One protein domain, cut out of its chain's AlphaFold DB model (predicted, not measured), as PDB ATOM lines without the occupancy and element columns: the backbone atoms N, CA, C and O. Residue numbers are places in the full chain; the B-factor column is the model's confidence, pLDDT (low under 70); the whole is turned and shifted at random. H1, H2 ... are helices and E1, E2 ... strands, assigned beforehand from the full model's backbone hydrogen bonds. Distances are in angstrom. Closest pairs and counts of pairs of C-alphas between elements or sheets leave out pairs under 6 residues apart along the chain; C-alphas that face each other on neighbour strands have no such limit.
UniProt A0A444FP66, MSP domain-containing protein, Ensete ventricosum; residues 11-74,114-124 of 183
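Overview. This is residues 11 to 74 and 114 to 124 of the 183 residues of the protein "MSP domain-containing protein" of Ensete ventricosum (UniProt A0A444FP66). With little regular structure, this is a ribbon of two antiparallel strands, E1 and E2, along the longest axis, with the small helix H1 near one end. Residues 20 to 25 and 40 to 47 stick out. The 75 printed residues, mixed in class, run E1, H1, E2, with 18 in named elements. The whole is only just loose, close to extended: radius of gyration of the C-alphas 16.7 A, spans 49 by 24 by 21 A.

Arrangement. Past residues 11 to 30, find E1, residues 31 to 37, antiparallel to E2, residues 61 to 67, at 162 degrees; N 32 and O 66, 2.9 A apart, are within hydrogen-bond range. The closest C-alphas of E1 and H1, residues 50 to 53, are Thr 37 and Phe 53, 6.9 A. H1 is too short for an O i to N i+4 pair.

Along the chain. Find C-alpha 31 at (3.786, 50.636, 20.759); E1 runs 19.9 A. H1 spans 5.7 A. E2 runs 19.4 A to C-alpha 67 at (7.361, 52.650, 18.479).

Size, cuts and confidence. The link E1 to H1 is long. Residues 75 to 113 are not printed, a 12.9 A gap between C-alphas 74 and 114. Look for pLDDT under 70 at residues 22 to 27, 74 and 114 to 124.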
ATOM      1  N   ASP A  11      -0.825  47.252   2.648       93.69
ATOM      2  CA  ASP A  11      -0.701  48.511   3.373       93.69
ATOM      3  C   ASP A  11      -1.655  48.517   4.567       93.69
ATOM      4  O   ASP A  11      -2.827  48.147   4.461       93.69
ATOM      5  N   LEU A  12      -1.138  48.939   5.719       91.31
ATOM      6  CA  LEU A  12      -1.886  49.003   6.968       91.31
ATOM      7  C   LEU A  12      -1.937  50.445   7.454       91.31
ATOM      8  O   LEU A  12      -0.924  51.007   7.866       91.31
ATOM      9  N   THR A  13      -3.132  51.027   7.458       92.88
ATOM     10  CA  THR A  13      -3.342  52.380   7.975       92.88
ATOM     11  C   THR A  13      -3.668  52.334   9.461       92.88
ATOM     12  O   THR A  13      -4.635  51.697   9.881       92.88
ATOM     13  N   VAL A  14      -2.886  53.058  10.260       90.88
ATOM     14  CA  VAL A  14      -3.134  53.255  11.691       90.88
ATOM     15  C   VAL A  14      -3.500  54.713  11.915       90.88
ATOM     16  O   VAL A  14      -2.685  55.601  11.688       90.88
ATOM     17  N   THR A  15      -4.723  54.973  12.373       89.25
ATOM     18  CA  THR A  15      -5.182  56.330  12.679       89.25
ATOM     19  C   THR A  15      -5.097  56.593  14.176       89.25
ATOM     20  O   THR A  15      -5.641  55.848  14.996       89.25
ATOM     21  N   MET A  16      -4.397  57.667  14.548       85.56
ATOM     22  CA  MET A  16      -4.424  58.145  15.924       85.56
ATOM     23  C   MET A  16      -5.771  58.814  16.177       85.56
ATOM     24  O   MET A  16      -6.218  59.655  15.401       85.56
ATOM     25  N   GLN A  17      -6.424  58.435  17.268       83.31
ATOM     26  CA  GLN A  17      -7.612  59.142  17.726       83.31
ATOM     27  C   GLN A  17      -7.190  60.449  18.400       83.31
ATOM     28  O   GLN A  17      -6.176  60.476  19.101       83.31
ATOM     29  N   ALA A  18      -7.959  61.521  18.194       78.62
ATOM     30  CA  ALA A  18      -7.651  62.834  18.754       78.62
ATOM     31  C   ALA A  18      -7.462  62.748  20.286       78.62
ATOM     32  O   ALA A  18      -8.368  62.274  20.987       78.62
ATOM     33  N   PRO A  19      -6.306  63.184  20.828       72.44
ATOM     34  CA  PRO A  19      -6.104  63.237  22.268       72.44
ATOM     35  C   PRO A  19      -7.126  64.175  22.914       72.44
ATOM     36  O   PRO A  19      -7.332  65.293  22.451       72.44
ATOM     37  N   LYS A  20      -7.756  63.736  24.009       77.69
ATOM     38  CA  LYS A  20      -8.690  64.578  24.782       77.69
ATOM     39  C   LYS A  20      -7.978  65.664  25.593       77.69
ATOM     40  O   LYS A  20      -8.592  66.658  25.957       77.69
ATOM     41  N   GLU A  21      -6.706  65.445  25.897       72.94
ATOM     42  CA  GLU A  21      -5.851  66.333  26.674       72.94
ATOM     43  C   GLU A  21      -4.429  66.232  26.116       72.94
ATOM     44  O   GLU A  21      -3.988  65.148  25.715       72.94
ATOM     45  N   THR A  22      -3.718  67.357  26.058       65.62
ATOM     46  CA  THR A  22      -2.339  67.403  25.569       65.62
ATOM     47  C   THR A  22      -1.427  66.625  26.522       65.62
ATOM     48  O   THR A  22      -1.359  66.976  27.700       65.62
ATOM     49  N   PRO A  23      -0.691  65.597  26.053       67.81
ATOM     50  CA  PRO A  23       0.253  64.875  26.896       67.81
ATOM     51  C   PRO A  23       1.300  65.847  27.473       67.81
ATOM     52  O   PRO A  23       1.938  66.545  26.681       67.81
ATOM     53  N   PRO A  24       1.528  65.874  28.804       63.69
ATOM     54  CA  PRO A  24       2.381  66.870  29.467       63.69
ATOM     55  C   PRO A  24       3.806  66.975  28.907       63.69
ATOM     56  O   PRO A  24       4.394  68.050  28.926       63.69
ATOM     57  N   ASP A  25       4.329  65.875  28.357       67.06
ATOM     58  CA  ASP A  25       5.701  65.787  27.843       67.06
ATOM     59  C   ASP A  25       5.774  65.643  26.310       67.06
ATOM     60  O   ASP A  25       6.854  65.401  25.775       67.06
ATOM     61  N   MET A  26       4.639  65.689  25.592       69.19
ATOM     62  CA  MET A  26       4.535  65.370  24.148       69.19
ATOM     63  C   MET A  26       5.156  64.012  23.736       69.19
ATOM     64  O   MET A  26       5.350  63.734  22.552       69.19
ATOM     65  N   GLN A  27       5.446  63.130  24.697       69.75
ATOM     66  CA  GLN A  27       5.996  61.802  24.451       69.75
ATOM     67  C   GLN A  27       4.871  60.778  24.316       69.75
ATOM     68  O   GLN A  27       4.256  60.377  25.307       69.75
ATOM     69  N   LEU A  28       4.654  60.293  23.093       77.81
ATOM     70  CA  LEU A  28       3.844  59.102  22.859       77.81
ATOM     71  C   LEU A  28       4.654  57.870  23.282       77.81
ATOM     72  O   LEU A  28       5.744  57.612  22.775       77.81
ATOM     73  N   LYS A  29       4.138  57.111  24.253       83.88
ATOM     74  CA  LYS A  29       4.751  55.849  24.722       83.88
ATOM     75  C   LYS A  29       4.154  54.620  24.035       83.88
ATOM     76  O   LYS A  29       4.518  53.488  24.377       83.88
ATOM     77  N   ASP A  30       3.269  54.862  23.078       86.56
ATOM     78  CA  ASP A  30       2.522  53.847  22.359       86.56
ATOM     79  C   ASP A  30       3.447  52.959  21.532       86.56
ATOM     80  O   ASP A  30       4.514  53.358  21.043       86.56
ATOM     81  N   LYS A  31       3.044  51.696  21.432       92.31
ATOM     82  CA  LYS A  31       3.786  50.636  20.759       92.31
ATOM     83  C   LYS A  31       2.798  49.788  19.985       92.31
ATOM     84  O   LYS A  31       1.783  49.377  20.540       92.31
ATOM     85  N   PHE A  32       3.159  49.460  18.757       94.62
ATOM     86  CA  PHE A  32       2.442  48.476  17.963       94.62
ATOM     87  C   PHE A  32       3.272  47.206  17.869       94.62
ATOM     88  O   PHE A  32       4.502  47.248  17.794       94.62
ATOM     89  N   LEU A  33       2.592  46.070  17.902       95.12
ATOM     90  CA  LEU A  33       3.189  44.772  17.650       95.12
ATOM     91  C   LEU A  33       2.512  44.197  16.415       95.12
ATOM     92  O   LEU A  33       1.315  43.925  16.441       95.12
ATOM     93  N   VAL A  34       3.280  44.021  15.346       95.19
ATOM     94  CA  VAL A  34       2.838  43.290  14.160       95.19
ATOM     95  C   VAL A  34       3.350  41.864  14.295       95.19
ATOM     96  O   VAL A  34       4.550  41.651  14.460       95.19
ATOM     97  N   GLN A  35       2.442  40.895  14.253       95.19
ATOM     98  CA  GLN A  35       2.783  39.477  14.267       95.19
ATOM     99  C   GLN A  35       2.421  38.851  12.925       95.19
ATOM    100  O   GLN A  35       1.364  39.137  12.363       95.19
ATOM    101  N   SER A  36       3.294  37.987  12.417       94.31
ATOM    102  CA  SER A  36       3.050  37.198  11.209       94.31
ATOM    103  C   SER A  36       3.492  35.757  11.425       94.31
ATOM    104  O   SER A  36       4.393  35.475  12.216       94.31
ATOM    105  N   THR A  37       2.809  34.835  10.763       94.56
ATOM    106  CA  THR A  37       3.038  33.393  10.865       94.56
ATOM    107  C   THR A  37       2.688  32.747   9.535       94.56
ATOM    108  O   THR A  37       1.876  33.280   8.774       94.56
ATOM    109  N   VAL A  38       3.307  31.607   9.241       92.88
ATOM    110  CA  VAL A  38       2.949  30.810   8.066       92.88
ATOM    111  C   VAL A  38       1.711  29.987   8.408       92.88
ATOM    112  O   VAL A  38       1.693  29.253   9.397       92.88
ATOM    113  N   ILE A  39       0.678  30.106   7.578       92.44
ATOM    114  CA  ILE A  39      -0.577  29.361   7.712       92.44
ATOM    115  C   ILE A  39      -0.646  28.213   6.690       92.44
ATOM    116  O   ILE A  39       0.018  28.284   5.653       92.44
ATOM    117  N   PRO A  40      -1.420  27.145   6.961       91.69
ATOM    118  CA  PRO A  40      -1.607  26.045   6.015       91.69
ATOM    119  C   PRO A  40      -2.211  26.500   4.681       91.69
ATOM    120  O   PRO A  40      -2.998  27.446   4.626       91.69
ATOM    121  N   PHE A  41      -1.884  25.785   3.603       92.00
ATOM    122  CA  PHE A  41      -2.482  26.025   2.289       92.00
ATOM    123  C   PHE A  41      -4.009  25.850   2.327       92.00
ATOM    124  O   PHE A  41      -4.515  24.954   2.999       92.00
ATOM    125  N   GLY A  42      -4.729  26.699   1.589       92.94
ATOM    126  CA  GLY A  42      -6.193  26.677   1.521       92.94
ATOM    127  C   GLY A  42      -6.908  27.332   2.707       92.94
ATOM    128  O   GLY A  42      -8.130  27.318   2.740       92.94
ATOM    129  N   THR A  43      -6.171  27.919   3.655       94.19
ATOM    130  CA  THR A  43      -6.757  28.711   4.746       94.19
ATOM    131  C   THR A  43      -7.396  29.977   4.175       94.19
ATOM    132  O   THR A  43      -6.757  30.676   3.384       94.19
ATOM    133  N   THR A  44      -8.626  30.282   4.581       94.12
ATOM    134  CA  THR A  44      -9.335  31.518   4.213       94.12
ATOM    135  C   THR A  44      -9.287  32.546   5.348       94.12
ATOM    136  O   THR A  44      -8.888  32.223   6.468       94.12
ATOM    137  N   ASP A  45      -9.688  33.796   5.089       92.12
ATOM    138  CA  ASP A  45      -9.720  34.840   6.128       92.12
ATOM    139  C   ASP A  45     -10.670  34.503   7.295       92.12
ATOM    140  O   ASP A  45     -10.447  34.937   8.426       92.12
ATOM    141  N   GLU A  46     -11.696  33.691   7.038       93.38
ATOM    142  CA  GLU A  46     -12.685  33.228   8.020       93.38
ATOM    143  C   GLU A  46     -12.102  32.183   8.986       93.38
ATOM    144  O   GLU A  46     -12.505  32.109  10.148       93.38
ATOM    145  N   ASP A  47     -11.113  31.415   8.524       93.31
ATOM    146  CA  ASP A  47     -10.446  30.360   9.293       93.31
ATOM    147  C   ASP A  47      -9.353  30.906  10.227       93.31
ATOM    148  O   ASP A  47      -8.781  30.166  11.038       93.31
ATOM    149  N   ILE A  48      -9.010  32.197  10.114       92.81
ATOM    150  CA  ILE A  48      -7.944  32.804  10.910       92.81
ATOM    151  C   ILE A  48      -8.375  32.899  12.369       92.81
ATOM    152  O   ILE A  48      -9.197  33.728  12.762       92.81
ATOM    153  N   VAL A  49      -7.714  32.108  13.209       92.25
ATOM    154  CA  VAL A  49      -7.922  32.105  14.656       92.25
ATOM    155  C   VAL A  49      -6.713  32.679  15.405       92.25
ATOM    156  O   VAL A  49      -5.568  32.469  14.990       92.25
ATOM    157  N   PRO A  50      -6.917  33.344  16.562       91.38
ATOM    158  CA  PRO A  50      -5.820  33.876  17.374       91.38
ATOM    159  C   PRO A  50      -4.784  32.825  17.793       91.38
ATOM    160  O   PRO A  50      -3.621  33.155  18.008       91.38
ATOM    161  N   SER A  51      -5.178  31.548  17.866       90.81
ATOM    162  CA  SER A  51      -4.284  30.455  18.250       90.81
ATOM    163  C   SER A  51      -3.151  30.190  17.257       90.81
ATOM    164  O   SER A  51      -2.155  29.573  17.630       90.81
ATOM    165  N   PHE A  52      -3.229  30.699  16.022       90.12
ATOM    166  CA  PHE A  52      -2.096  30.666  15.092       90.12
ATOM    167  C   PHE A  52      -0.901  31.510  15.556       90.12
ATOM    168  O   PHE A  52       0.220  31.267  15.106       90.12
ATOM    169  N   PHE A  53      -1.125  32.441  16.483       91.75
ATOM    170  CA  PHE A  53      -0.118  33.349  17.029       91.75
ATOM    171  C   PHE A  53       0.327  32.969  18.452       91.75
ATOM    172  O   PHE A  53       0.974  33.761  19.138       91.75
ATOM    173  N   PHE A  54       0.020  31.755  18.918       90.50
ATOM    174  CA  PHE A  54       0.549  31.247  20.182       90.50
ATOM    175  C   PHE A  54       1.908  30.569  19.986       90.50
ATOM    176  O   PHE A  54       2.076  29.630  19.209       90.50
ATOM    177  N   LYS A  55       2.902  31.051  20.738       83.19
ATOM    178  CA  LYS A  55       4.298  30.596  20.658       83.19
ATOM    179  C   LYS A  55       4.515  29.182  21.213       83.19
ATOM    180  O   LYS A  55       5.545  28.572  20.955       83.19
ATOM    181  N   GLU A  56       3.541  28.658  21.955       77.19
ATOM    182  CA  GLU A  56       3.580  27.327  22.576       77.19
ATOM    183  C   GLU A  56       3.427  26.187  21.552       77.19
ATOM    184  O   GLU A  56       3.846  25.061  21.801       77.19
ATOM    185  N   ASN A  57       2.911  26.471  20.355       70.69
ATOM    186  CA  ASN A  57       2.628  25.454  19.340       70.69
ATOM    187  C   ASN A  57       3.850  25.032  18.501       70.69
ATOM    188  O   ASN A  57       3.676  24.364  17.482       70.69
ATOM    189  N   GLY A  58       5.065  25.472  18.853       78.75
ATOM    190  CA  GLY A  58       6.280  25.233  18.058       78.75
ATOM    191  C   GLY A  58       6.267  25.901  16.675       78.75
ATOM    192  O   GLY A  58       7.153  25.656  15.859       78.75
ATOM    193  N   LYS A  59       5.262  26.741  16.399       85.38
ATOM    194  CA  LYS A  59       5.102  27.461  15.135       85.38
ATOM    195  C   LYS A  59       6.015  28.679  15.100       85.38
ATOM    196  O   LYS A  59       6.216  29.354  16.109       85.38
ATOM    197  N   TYR A  60       6.542  28.975  13.917       90.31
ATOM    198  CA  TYR A  60       7.302  30.196  13.697       90.31
ATOM    199  C   TYR A  60       6.370  31.409  13.723       90.31
ATOM    200  O   TYR A  60       5.424  31.480  12.944       90.31
ATOM    201  N   ILE A  61       6.663  32.367  14.601       94.50
ATOM    202  CA  ILE A  61       5.973  33.655  14.665       94.50
ATOM    203  C   ILE A  61       7.032  34.742  14.559       94.50
ATOM    204  O   ILE A  61       7.938  34.824  15.393       94.50
ATOM    205  N   GLN A  62       6.906  35.580  13.538       94.88
ATOM    206  CA  GLN A  62       7.710  36.779  13.391       94.88
ATOM    207  C   GLN A  62       6.999  37.943  14.075       94.88
ATOM    208  O   GLN A  62       5.847  38.249  13.771       94.88
ATOM    209  N   GLU A  63       7.715  38.612  14.972       95.50
ATOM    210  CA  GLU A  63       7.230  39.764  15.722       95.50
ATOM    211  C   GLU A  63       8.004  41.015  15.315       95.50
ATOM    212  O   GLU A  63       9.236  41.039  15.361       95.50
ATOM    213  N   ASN A  64       7.286  42.074  14.950       95.19
ATOM    214  CA  ASN A  64       7.863  43.377  14.659       95.19
ATOM    215  C   ASN A  64       7.258  44.435  15.586       95.19
ATOM    216  O   ASN A  64       6.063  44.732  15.530       95.19
ATOM    217  N   LYS A  65       8.093  44.984  16.472       95.81
ATOM    218  CA  LYS A  65       7.684  45.960  17.481       95.81
ATOM    219  C   LYS A  65       8.001  47.371  17.009       95.81
ATOM    220  O   LYS A  65       9.160  47.778  16.975       95.81
ATOM    221  N   LEU A  66       6.953  48.134  16.745       95.00
ATOM    222  CA  LEU A  66       7.029  49.512  16.288       95.00
ATOM    223  C   LEU A  66       6.799  50.460  17.468       95.00
ATOM    224  O   LEU A  66       5.973  50.197  18.347       95.00
ATOM    225  N   ARG A  67       7.550  51.562  17.508       91.38
ATOM    226  CA  ARG A  67       7.361  52.650  18.479       91.38
ATOM    227  C   ARG A  67       6.730  53.838  17.771       91.38
ATOM    228  O   ARG A  67       7.089  54.116  16.632       91.38
ATOM    229  N   VAL A  68       5.842  54.540  18.463       88.06
ATOM    230  CA  VAL A  68       5.230  55.765  17.945       88.06
ATOM    231  C   VAL A  68       6.053  56.967  18.391       88.06
ATOM    232  O   VAL A  68       6.454  57.051  19.550       88.06
ATOM    233  N   ALA A  69       6.305  57.891  17.469       83.94
ATOM    234  CA  ALA A  69       6.923  59.176  17.760       83.94
ATOM    235  C   ALA A  69       6.018  60.292  17.237       83.94
ATOM    236  O   ALA A  69       5.547  60.230  16.102       83.94
ATOM    237  N   LEU A  70       5.786  61.309  18.067       80.69
ATOM    238  CA  LEU A  70       5.135  62.536  17.631       80.69
ATOM    239  C   LEU A  70       6.189  63.433  16.981       80.69
ATOM    240  O   LEU A  70       7.198  63.756  17.607       80.69
ATOM    241  N   ILE A  71       5.954  63.830  15.733       79.88
ATOM    242  CA  ILE A  71       6.837  64.736  15.000       79.88
ATOM    243  C   ILE A  71       6.084  66.044  14.796       79.88
ATOM    244  O   ILE A  71       5.017  66.067  14.187       79.88
ATOM    245  N   SER A  72       6.636  67.139  15.319       73.94
ATOM    246  CA  SER A  72       6.127  68.475  15.025       73.94
ATOM    247  C   SER A  72       6.601  68.885  13.633       73.94
ATOM    248  O   SER A  72       7.804  68.958  13.375       73.94
ATOM    249  N   HIS A  73       5.663  69.144  12.724       70.38
ATOM    250  CA  HIS A  73       5.959  69.816  11.466       70.38
ATOM    251  C   HIS A  73       6.210  71.296  11.769       70.38
ATOM    252  O   HIS A  73       5.282  72.089  11.908       70.38
ATOM    253  N   LEU A  74       7.479  71.681  11.909       59.12
ATOM    254  CA  LEU A  74       7.830  73.093  11.982       59.12
ATOM    255  C   LEU A  74       7.549  73.702  10.604       59.12
ATOM    256  O   LEU A  74       8.287  73.464   9.649       59.12
ATOM    257  N   VAL A 114      -3.215  65.454  13.304       41.91
ATOM    258  CA  VAL A 114      -1.904  64.807  13.362       41.91
ATOM    259  C   VAL A 114      -2.016  63.504  12.579       41.91
ATOM    260  O   VAL A 114      -2.314  62.445  13.133       41.91
ATOM    261  N   THR A 115      -1.806  63.580  11.266       32.19
ATOM    262  CA  THR A 115      -1.746  62.398  10.406       32.19
ATOM    263  C   THR A 115      -0.440  61.650  10.684       32.19
ATOM    264  O   THR A 115       0.635  62.039  10.230       32.19
ATOM    265  N   ILE A 116      -0.513  60.572  11.468       46.72
ATOM    266  CA  ILE A 116       0.606  59.640  11.633       46.72
ATOM    267  C   ILE A 116       0.596  58.702  10.423       46.72
ATOM    268  O   ILE A 116      -0.130  57.712  10.397       46.72
ATOM    269  N   LEU A 117       1.389  59.023   9.401       41.00
ATOM    270  CA  LEU A 117       1.630  58.115   8.281       41.00
ATOM    271  C   LEU A 117       2.625  57.038   8.727       41.00
ATOM    272  O   LEU A 117       3.821  57.292   8.854       41.00
ATOM    273  N   ILE A 118       2.116  55.835   8.990       46.50
ATOM    274  CA  ILE A 118       2.939  54.632   9.133       46.50
ATOM    275  C   ILE A 118       2.895  53.900   7.788       46.50
ATOM    276  O   ILE A 118       2.019  53.074   7.560       46.50
ATOM    277  N   GLU A 119       3.825  54.206   6.882       34.97
ATOM    278  CA  GLU A 119       4.049  53.376   5.694       34.97
ATOM    279  C   GLU A 119       4.963  52.206   6.078       34.97
ATOM    280  O   GLU A 119       6.171  52.363   6.257       34.97
ATOM    281  N   THR A 120       4.392  51.011   6.227       41.69
ATOM    282  CA  THR A 120       5.177  49.773   6.299       41.69
ATOM    283  C   THR A 120       4.771  48.850   5.164       41.69
ATOM    284  O   THR A 120       3.788  48.123   5.282       41.69
ATOM    285  N   SER A 121       5.553  48.841   4.085       39.00
ATOM    286  CA  SER A 121       5.444  47.831   3.037       39.00
ATOM    287  C   SER A 121       6.063  46.526   3.542       39.00
ATOM    288  O   SER A 121       7.287  46.404   3.651       39.00
ATOM    289  N   ILE A 122       5.240  45.535   3.872       46.72
ATOM    290  CA  ILE A 122       5.739  44.187   4.149       46.72
ATOM    291  C   ILE A 122       5.987  43.521   2.791       46.72
ATOM    292  O   ILE A 122       5.050  43.234   2.047       46.72
ATOM    293  N   SER A 123       7.260  43.326   2.438       38.53
ATOM    294  CA  SER A 123       7.669  42.583   1.244       38.53
ATOM    295  C   SER A 123       8.191  41.215   1.665       38.53
ATOM    296  O   SER A 123       9.245  41.102   2.289       38.53
ATOM    297  N   ASN A 124       7.461  40.161   1.306       43.44
ATOM    298  CA  ASN A 124       7.943  38.791   1.445       43.44
ATOM    299  C   ASN A 124       8.883  38.461   0.274       43.44
ATOM    300  O   ASN A 124       8.541  37.673  -0.611       43.44
TER     301      ASN A 124